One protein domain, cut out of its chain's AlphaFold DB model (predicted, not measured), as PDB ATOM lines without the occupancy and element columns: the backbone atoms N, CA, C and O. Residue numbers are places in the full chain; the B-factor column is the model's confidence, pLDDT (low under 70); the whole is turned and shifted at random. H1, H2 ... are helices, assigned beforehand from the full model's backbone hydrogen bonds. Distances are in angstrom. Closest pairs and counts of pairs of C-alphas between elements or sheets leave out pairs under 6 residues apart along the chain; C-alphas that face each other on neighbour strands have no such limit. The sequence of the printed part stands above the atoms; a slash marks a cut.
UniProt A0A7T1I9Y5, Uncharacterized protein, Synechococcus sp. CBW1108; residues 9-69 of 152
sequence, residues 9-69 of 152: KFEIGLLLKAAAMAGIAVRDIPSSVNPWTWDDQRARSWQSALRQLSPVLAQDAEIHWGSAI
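This is residues 9 to 69 of the 152 residues of an uncharacterized protein of Synechococcus sp. CBW1108 (UniProt A0A7T1I9Y5). H2 sits in the middle of three short helices: H1 packs across one side of it, about perpendicular, and H3 turns back from its far end to make an open V with it. A long stretch without a named element, residues 22 to 41, loops from the end of H1 round to the beginning of H2, and near Trp 36 it comes between the two arms of the V. The printed part has 61 residues with three named helices, in the order H1, H2, H3, and no named strand; its class is all helix. It is compact, with a radius of gyration of the C-alphas of 10.2 A, and the C-alphas span 28 by 21 by 18 A along their three main axes, a rounded outline.

The printed part begins at Lys 9, and H1 follows as residues 12 to 21, with C-alpha 12 at (-19.293, -37.349, -49.447); it measures 14.3 A from first to last C-alpha. After residues 22 to 41 comes H2, residues 42 to 53, the longest helix with 12 residues and 16.8 A, beginning with C-alpha 42 at (-35.787, -38.988, -54.315). H3 is residues 55 to 64, 14.1 A long, and ends with C-alpha 64 at (-30.692, -24.767, -41.205). The printed part ends at Ile 69.

H1 and H2 touch, and their closest C-alphas, those of Ala 18 and Ala 49, are 4.9 A apart. Their lines stand about perpendicular, at 73 degrees, with centres 9.2 A apart. H2 touches H3 with residues 47 to 51 alone, and the closest C-alphas, those of Arg 51 and Ala 58, are 5.4 A apart. These two helices run opposite ways at a steep tilt of 50 degrees, with centres 11.7 A apart. H1 and H3 are apart. In H1, H2 and H3 every O i to N i+4 pair of the backbone is within hydrogen-bond range.

The two C-alphas farthest apart are those of Arg 27 and Ile 63, at 28.4 A, and the first and last printed C-alphas, of Lys 9 and Ile 69, are 21.1 A apart. The printed part has no cut. The link from H1 to H2 is long, with 20 residues whose C-alphas lie 4 to 15 A from the mean of all C-alphas, while the link from H2 to H3 is tight, with 1 residue. The mean pLDDT of the printed part is 75.8, and 11 residues of this predicted model are under 70: residues 29 to 33, 39 to 41 and 66 to 68.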
ATOM      1  N   LYS A   9     -22.241 -29.430 -43.106       76.81
ATOM      2  CA  LYS A   9     -21.365 -30.069 -44.090       76.81
ATOM      3  C   LYS A   9     -21.624 -31.564 -44.126       76.81
ATOM      4  O   LYS A   9     -21.396 -32.269 -43.146       76.81
ATOM      5  N   PHE A  10     -22.047 -32.051 -45.285       76.69
ATOM      6  CA  PHE A  10     -22.200 -33.478 -45.523       76.69
ATOM      7  C   PHE A  10     -20.921 -34.049 -46.129       76.69
ATOM      8  O   PHE A  10     -20.529 -33.709 -47.243       76.69
ATOM      9  N   GLU A  11     -20.285 -34.957 -45.395       82.06
ATOM     10  CA  GLU A  11     -19.206 -35.792 -45.914       82.06
ATOM     11  C   GLU A  11     -19.701 -36.603 -47.123       82.06
ATOM     12  O   GLU A  11     -20.738 -37.270 -47.053       82.06
ATOM     13  N   ILE A  12     -18.935 -36.615 -48.219       78.19
ATOM     14  CA  ILE A  12     -19.293 -37.349 -49.447       78.19
ATOM     15  C   ILE A  12     -19.542 -38.834 -49.141       78.19
ATOM     16  O   ILE A  12     -20.492 -39.429 -49.647       78.19
ATOM     17  N   GLY A  13     -18.743 -39.436 -48.256       80.25
ATOM     18  CA  GLY A  13     -18.932 -40.832 -47.851       80.25
ATOM     19  C   GLY A  13     -20.270 -41.092 -47.146       80.25
ATOM     20  O   GLY A  13     -20.857 -42.163 -47.317       80.25
ATOM     21  N   LEU A  14     -20.777 -40.119 -46.383       82.88
ATOM     22  CA  LEU A  14     -22.080 -40.208 -45.722       82.88
ATOM     23  C   LEU A  14     -23.217 -40.072 -46.740       82.88
ATOM     24  O   LEU A  14     -24.156 -40.866 -46.718       82.88
ATOM     25  N   LEU A  15     -23.091 -39.114 -47.661       78.88
ATOM     26  CA  LEU A  15     -24.031 -38.905 -48.763       78.88
ATOM     27  C   LEU A  15     -24.193 -40.174 -49.607       78.88
ATOM     28  O   LEU A  15     -25.317 -40.628 -49.819       78.88
ATOM     29  N   LEU A  16     -23.083 -40.800 -50.004       81.44
ATOM     30  CA  LEU A  16     -23.083 -42.036 -50.790       81.44
ATOM     31  C   LEU A  16     -23.742 -43.208 -50.052       81.44
ATOM     32  O   LEU A  16     -24.515 -43.954 -50.651       81.44
ATOM     33  N   LYS A  17     -23.481 -43.367 -48.747       83.31
ATOM     34  CA  LYS A  17     -24.133 -44.406 -47.930       83.31
ATOM     35  C   LYS A  17     -25.636 -44.185 -47.823       83.31
ATOM     36  O   LYS A  17     -26.407 -45.128 -47.982       83.31
ATOM     37  N   ALA A  18     -26.050 -42.946 -47.582       82.62
ATOM     38  CA  ALA A  18     -27.459 -42.605 -47.478       82.62
ATOM     39  C   ALA A  18     -28.185 -42.797 -48.826       82.62
ATOM     40  O   ALA A  18     -29.301 -43.308 -48.851       82.62
ATOM     41  N   ALA A  19     -27.529 -42.492 -49.950       79.38
ATOM     42  CA  ALA A  19     -28.073 -42.741 -51.283       79.38
ATOM     43  C   ALA A  19     -28.210 -44.243 -51.578       79.38
ATOM     44  O   ALA A  19     -29.248 -44.679 -52.073       79.38
ATOM     45  N   ALA A  20     -27.210 -45.049 -51.200       82.56
ATOM     46  CA  ALA A  20     -27.265 -46.503 -51.343       82.56
ATOM     47  C   ALA A  20     -28.425 -47.117 -50.539       82.56
ATOM     48  O   ALA A  20     -29.154 -47.961 -51.057       82.56
ATOM     49  N   MET A  21     -28.645 -46.657 -49.302       82.62
ATOM     50  CA  MET A  21     -29.794 -47.071 -48.485       82.62
ATOM     51  C   MET A  21     -31.137 -46.631 -49.080       82.62
ATOM     52  O   MET A  21     -32.130 -47.340 -48.945       82.62
ATOM     53  N   ALA A  22     -31.165 -45.484 -49.756       77.81
ATOM     54  CA  ALA A  22     -32.337 -44.972 -50.456       77.81
ATOM     55  C   ALA A  22     -32.593 -45.654 -51.817       77.81
ATOM     56  O   ALA A  22     -33.560 -45.302 -52.491       77.81
ATOM     57  N   GLY A  23     -31.742 -46.599 -52.238       81.00
ATOM     58  CA  GLY A  23     -31.838 -47.257 -53.545       81.00
ATOM     59  C   GLY A  23     -31.504 -46.338 -54.727       81.00
ATOM     60  O   GLY A  23     -31.897 -46.626 -55.855       81.00
ATOM     61  N   ILE A  24     -30.798 -45.230 -54.483       79.88
ATOM     62  CA  ILE A  24     -30.415 -44.243 -55.495       79.88
ATOM     63  C   ILE A  24     -29.035 -44.616 -56.041       79.88
ATOM     64  O   ILE A  24     -28.084 -44.812 -55.279       79.88
ATOM     65  N   ALA A  25     -28.901 -44.712 -57.366       79.69
ATOM     66  CA  ALA A  25     -27.607 -44.985 -57.977       79.69
ATOM     67  C   ALA A  25     -26.685 -43.765 -57.851       79.69
ATOM     68  O   ALA A  25     -27.109 -42.629 -58.031       79.69
ATOM     69  N   VAL A  26     -25.391 -44.001 -57.615       73.38
ATOM     70  CA  VAL A  26     -24.399 -42.926 -57.398       73.38
ATOM     71  C   VAL A  26     -24.325 -41.937 -58.565       73.38
ATOM     72  O   VAL A  26     -24.119 -40.750 -58.355       73.38
ATOM     73  N   ARG A  27     -24.543 -42.406 -59.797       75.75
ATOM     74  CA  ARG A  27     -24.591 -41.557 -61.002       75.75
ATOM     75  C   ARG A  27     -25.774 -40.582 -61.033       75.75
ATOM     76  O   ARG A  27     -25.714 -39.598 -61.757       75.75
ATOM     77  N   ASP A  28     -26.831 -40.883 -60.282       72.31
ATOM     78  CA  ASP A  28     -28.045 -40.071 -60.199       72.31
ATOM     79  C   ASP A  28     -27.954 -39.054 -59.049       72.31
ATOM     80  O   ASP A  28     -28.890 -38.288 -58.834       72.31
ATOM     81  N   ILE A  29     -26.839 -39.056 -58.305       68.62
ATOM     82  CA  ILE A  29     -26.542 -38.085 -57.259       68.62
ATOM     83  C   ILE A  29     -25.935 -36.839 -57.913       68.62
ATOM     84  O   ILE A  29     -24.830 -36.914 -58.459       68.62
ATOM     85  N   PRO A  30     -26.594 -35.673 -57.838       65.69
ATOM     86  CA  PRO A  30     -25.998 -34.437 -58.310       65.69
ATOM     87  C   PRO A  30     -24.779 -34.093 -57.442       65.69
ATOM     88  O   PRO A  30     -24.863 -34.063 -56.215       65.69
ATOM     89  N   SER A  31     -23.638 -33.803 -58.069       57.41
ATOM     90  CA  SER A  31     -22.344 -33.623 -57.392       57.41
ATOM     91  C   SER A  31     -22.264 -32.421 -56.440       57.41
ATOM     92  O   SER A  31     -21.283 -32.290 -55.715       57.41
ATOM     93  N   SER A  32     -23.260 -31.533 -56.459       58.78
ATOM     94  CA  SER A  32     -23.284 -30.280 -55.696       58.78
ATOM     95  C   SER A  32     -24.559 -30.071 -54.878       58.78
ATOM     96  O   SER A  32     -24.752 -28.975 -54.360       58.78
ATOM     97  N   VAL A  33     -25.458 -31.059 -54.802       63.12
ATOM     98  CA  VAL A  33     -26.803 -30.838 -54.251       63.12
ATOM     99  C   VAL A  33     -26.969 -31.596 -52.942       63.12
ATOM    100  O   VAL A  33     -26.841 -32.817 -52.876       63.12
ATOM    101  N   ASN A  34     -27.256 -30.840 -51.887       71.50
ATOM    102  CA  ASN A  34     -27.640 -31.370 -50.593       71.50
ATOM    103  C   ASN A  34     -29.070 -31.938 -50.685       71.50
ATOM    104  O   ASN A  34     -29.951 -31.271 -51.227       71.50
ATOM    105  N   PRO A  35     -29.353 -33.130 -50.133       73.56
ATOM    106  CA  PRO A  35     -30.707 -33.677 -50.126       73.56
ATOM    107  C   PRO A  35     -31.759 -32.761 -49.475       73.56
ATOM    108  O   PRO A  35     -32.932 -32.888 -49.801       73.56
ATOM    109  N   TRP A  36     -31.395 -31.830 -48.588       75.31
ATOM    110  CA  TRP A  36     -32.324 -30.828 -48.033       75.31
ATOM    111  C   TRP A  36     -32.636 -29.653 -48.969       75.31
ATOM    112  O   TRP A  36     -33.591 -28.927 -48.716       75.31
ATOM    113  N   THR A  37     -31.870 -29.484 -50.047       72.19
ATOM    114  CA  THR A  37     -32.067 -28.439 -51.065       72.19
ATOM    115  C   THR A  37     -32.537 -29.017 -52.400       72.19
ATOM    116  O   THR A  37     -32.438 -28.346 -53.423       72.19
ATOM    117  N   TRP A  38     -32.944 -30.288 -52.425       72.69
ATOM    118  CA  TRP A  38     -33.306 -30.990 -53.649       72.69
ATOM    119  C   TRP A  38     -34.827 -31.133 -53.757       72.69
ATOM    120  O   TRP A  38     -35.454 -31.715 -52.873       72.69
ATOM    121  N   ASP A  39     -35.394 -30.642 -54.860       60.25
ATOM    122  CA  ASP A  39     -36.848 -30.623 -55.100       60.25
ATOM    123  C   ASP A  39     -37.412 -31.977 -55.588       60.25
ATOM    124  O   ASP A  39     -38.617 -32.153 -55.745       60.25
ATOM    125  N   ASP A  40     -36.554 -32.977 -55.812       67.88
ATOM    126  CA  ASP A  40     -36.959 -34.302 -56.293       67.88
ATOM    127  C   ASP A  40     -37.549 -35.168 -55.157       67.88
ATOM    128  O   ASP A  40     -37.062 -35.190 -54.025       67.88
ATOM    129  N   GLN A  41     -38.558 -35.989 -55.459       65.19
ATOM    130  CA  GLN A  41     -39.111 -36.998 -54.549       65.19
ATOM    131  C   GLN A  41     -38.044 -37.962 -53.994       65.19
ATOM    132  O   GLN A  41     -38.167 -38.434 -52.858       65.19
ATOM    133  N   ARG A  42     -36.963 -38.207 -54.746       70.75
ATOM    134  CA  ARG A  42     -35.787 -38.988 -54.315       70.75
ATOM    135  C   ARG A  42     -35.088 -38.386 -53.096       70.75
ATOM    136  O   ARG A  42     -34.537 -39.128 -52.278       70.75
ATOM    137  N   ALA A  43     -35.165 -37.066 -52.924       73.38
ATOM    138  CA  ALA A  43     -34.606 -36.361 -51.779       73.38
ATOM    139  C   ALA A  43     -35.187 -36.870 -50.454       73.38
ATOM    140  O   ALA A  43     -34.466 -36.985 -49.469       73.38
ATOM    141  N   ARG A  44     -36.463 -37.281 -50.425       76.50
ATOM    142  CA  ARG A  44     -37.121 -37.797 -49.208       76.50
ATOM    143  C   ARG A  44     -36.544 -39.122 -48.747       76.50
ATOM    144  O   ARG A  44     -36.268 -39.296 -47.560       76.50
ATOM    145  N   SER A  45     -36.372 -40.052 -49.685       79.44
ATOM    146  CA  SER A  45     -35.761 -41.355 -49.420       79.44
ATOM    147  C   SER A  45     -34.349 -41.161 -48.875       79.44
ATOM    148  O   SER A  45     -33.952 -41.801 -47.901       79.44
ATOM    149  N   TRP A  46     -33.629 -40.196 -49.447       80.44
ATOM    150  CA  TRP A  46     -32.276 -39.869 -49.040       80.44
ATOM    151  C   TRP A  46     -32.196 -39.193 -47.663       80.44
ATOM    152  O   TRP A  46     -31.414 -39.623 -46.819       80.44
ATOM    153  N   GLN A  47     -33.044 -38.201 -47.385       82.31
ATOM    154  CA  GLN A  47     -33.166 -37.568 -46.066       82.31
ATOM    155  C   GLN A  47     -33.543 -38.592 -44.986       82.31
ATOM    156  O   GLN A  47     -33.014 -38.546 -43.879       82.31
ATOM    157  N   SER A  48     -34.432 -39.544 -45.297       82.31
ATOM    158  CA  SER A  48     -34.797 -40.631 -44.377       82.31
ATOM    159  C   SER A  48     -33.601 -41.533 -44.063       82.31
ATOM    160  O   SER A  48     -33.322 -41.804 -42.895       82.31
ATOM    161  N   ALA A  49     -32.827 -41.921 -45.081       83.81
ATOM    162  CA  ALA A  49     -31.587 -42.668 -44.885       83.81
ATOM    163  C   ALA A  49     -30.541 -41.876 -44.075       83.81
ATOM    164  O   ALA A  49     -29.863 -42.436 -43.215       83.81
ATOM    165  N   LEU A  50     -30.441 -40.562 -44.288       84.25
ATOM    166  CA  LEU A  50     -29.553 -39.692 -43.517       84.25
ATOM    167  C   LEU A  50     -29.975 -39.554 -42.052       84.25
ATOM    168  O   LEU A  50     -29.104 -39.600 -41.190       84.25
ATOM    169  N   ARG A  51     -31.278 -39.485 -41.749       84.94
ATOM    170  CA  ARG A  51     -31.777 -39.538 -40.362       84.94
ATOM    171  C   ARG A  51     -31.396 -40.839 -39.660       84.94
ATOM    172  O   ARG A  51     -31.133 -40.817 -38.465       84.94
ATOM    173  N   GLN A  52     -31.350 -41.957 -40.387       83.69
ATOM    174  CA  GLN A  52     -30.924 -43.244 -39.826       83.69
ATOM    175  C   GLN A  52     -29.410 -43.303 -39.585       83.69
ATOM    176  O   GLN A  52     -28.972 -43.865 -38.585       83.69
ATOM    177  N   LEU A  53     -28.609 -42.732 -40.489       85.12
ATOM    178  CA  LEU A  53     -27.146 -42.792 -40.420       85.12
ATOM    179  C   LEU A  53     -26.528 -41.738 -39.498       85.12
ATOM    180  O   LEU A  53     -25.542 -42.020 -38.822       85.12
ATOM    181  N   SER A  54     -27.065 -40.519 -39.498       84.62
ATOM    182  CA  SER A  54     -26.591 -39.411 -38.670       84.62
ATOM    183  C   SER A  54     -27.762 -38.513 -38.251       84.62
ATOM    184  O   SER A  54     -28.037 -37.501 -38.903       84.62
ATOM    185  N   PRO A  55     -28.457 -38.867 -37.152       79.75
ATOM    186  CA  PRO A  55     -29.599 -38.106 -36.650       79.75
ATOM    187  C   PRO A  55     -29.246 -36.656 -36.305       79.75
ATOM    188  O   PRO A  55     -30.036 -35.760 -36.572       79.75
ATOM    189  N   VAL A  56     -28.050 -36.423 -35.751       79.44
ATOM    190  CA  VAL A  56     -27.582 -35.085 -35.347       79.44
ATOM    191  C   VAL A  56     -27.371 -34.192 -36.567       79.44
ATOM    192  O   VAL A  56     -27.886 -33.083 -36.606       79.44
ATOM    193  N   LEU A  57     -26.698 -34.696 -37.606       80.25
ATOM    194  CA  LEU A  57     -26.485 -33.923 -38.832       80.25
ATOM    195  C   LEU A  57     -27.800 -33.669 -39.575       80.25
ATOM    196  O   LEU A  57     -27.996 -32.595 -40.133       80.25
ATOM    197  N   ALA A  58     -28.708 -34.649 -39.575       79.38
ATOM    198  CA  ALA A  58     -30.046 -34.461 -40.113       79.38
ATOM    199  C   ALA A  58     -30.811 -33.387 -39.327       79.38
ATOM    200  O   ALA A  58     -31.452 -32.545 -39.937       79.38
ATOM    201  N   GLN A  59     -30.699 -33.362 -37.998       72.69
ATOM    202  CA  GLN A  59     -31.311 -32.329 -37.166       72.69
ATOM    203  C   GLN A  59     -30.709 -30.942 -37.434       72.69
ATOM    204  O   GLN A  59     -31.463 -29.988 -37.595       72.69
ATOM    205  N   ASP A  60     -29.388 -30.822 -37.567       76.69
ATOM    206  CA  ASP A  60     -28.730 -29.560 -37.932       76.69
ATOM    207  C   ASP A  60     -29.167 -29.079 -39.324       76.69
ATOM    208  O   ASP A  60     -29.448 -27.896 -39.527       76.69
ATOM    209  N   ALA A  61     -29.310 -30.003 -40.277       77.12
ATOM    210  CA  ALA A  61     -29.856 -29.736 -41.604       77.12
ATOM    211  C   ALA A  61     -31.319 -29.287 -41.563       77.12
ATOM    212  O   ALA A  61     -31.711 -28.365 -42.276       77.12
ATOM    213  N   GLU A  62     -32.122 -29.882 -40.690       77.25
ATOM    214  CA  GLU A  62     -33.504 -29.472 -40.457       77.25
ATOM    215  C   GLU A  62     -33.617 -28.155 -39.691       77.25
ATOM    216  O   GLU A  62     -34.623 -27.475 -39.817       77.25
ATOM    217  N   ILE A  63     -32.613 -27.751 -38.918       72.00
ATOM    218  CA  ILE A  63     -32.579 -26.424 -38.296       72.00
ATOM    219  C   ILE A  63     -32.177 -25.369 -39.333       72.00
ATOM    220  O   ILE A  63     -32.729 -24.269 -39.334       72.00
ATOM    221  N   HIS A  64     -31.240 -25.703 -40.224       73.06
ATOM    222  CA  HIS A  64     -30.692 -24.767 -41.205       73.06
ATOM    223  C   HIS A  64     -31.591 -24.589 -42.439       73.06
ATOM    224  O   HIS A  64     -31.900 -23.464 -42.821       73.06
ATOM    225  N   TRP A  65     -32.045 -25.687 -43.048       73.50
ATOM    226  CA  TRP A  65     -32.915 -25.679 -44.233       73.50
ATOM    227  C   TRP A  65     -34.372 -26.018 -43.918       73.50
ATOM    228  O   TRP A  65     -35.238 -25.834 -44.776       73.50
ATOM    229  N   GLY A  66     -34.656 -26.495 -42.700       67.00
ATOM    230  CA  GLY A  66     -35.985 -26.905 -42.256       67.00
ATOM    231  C   GLY A  66     -36.304 -28.397 -42.512       67.00
ATOM    232  O   GLY A  66     -35.718 -29.042 -43.380       67.00
ATOM    233  N   SER A  67     -37.288 -28.964 -41.801       66.75
ATOM    234  CA  SER A  67     -37.757 -30.354 -41.996       66.75
ATOM    235  C   SER A  67     -38.371 -30.635 -43.377       66.75
ATOM    236  O   SER A  67     -38.805 -29.732 -44.085       66.75
ATOM    237  N   ALA A  68     -38.416 -31.896 -43.803       65.75
ATOM    238  CA  ALA A  68     -38.970 -32.252 -45.111       65.75
ATOM    239  C   ALA A  68     -40.467 -31.903 -45.197       65.75
ATOM    240  O   ALA A  68     -41.264 -32.449 -44.429       65.75
ATOM    241  N   ILE A  69     -40.865 -31.040 -46.132       70.88
ATOM    242  CA  ILE A  69     -42.279 -30.748 -46.428       70.88
ATOM    243  C   ILE A  69     -42.930 -31.904 -47.209       70.88
ATOM    244  O   ILE A  69     -42.228 -32.721 -47.802       70.88
TER     245      ILE A  69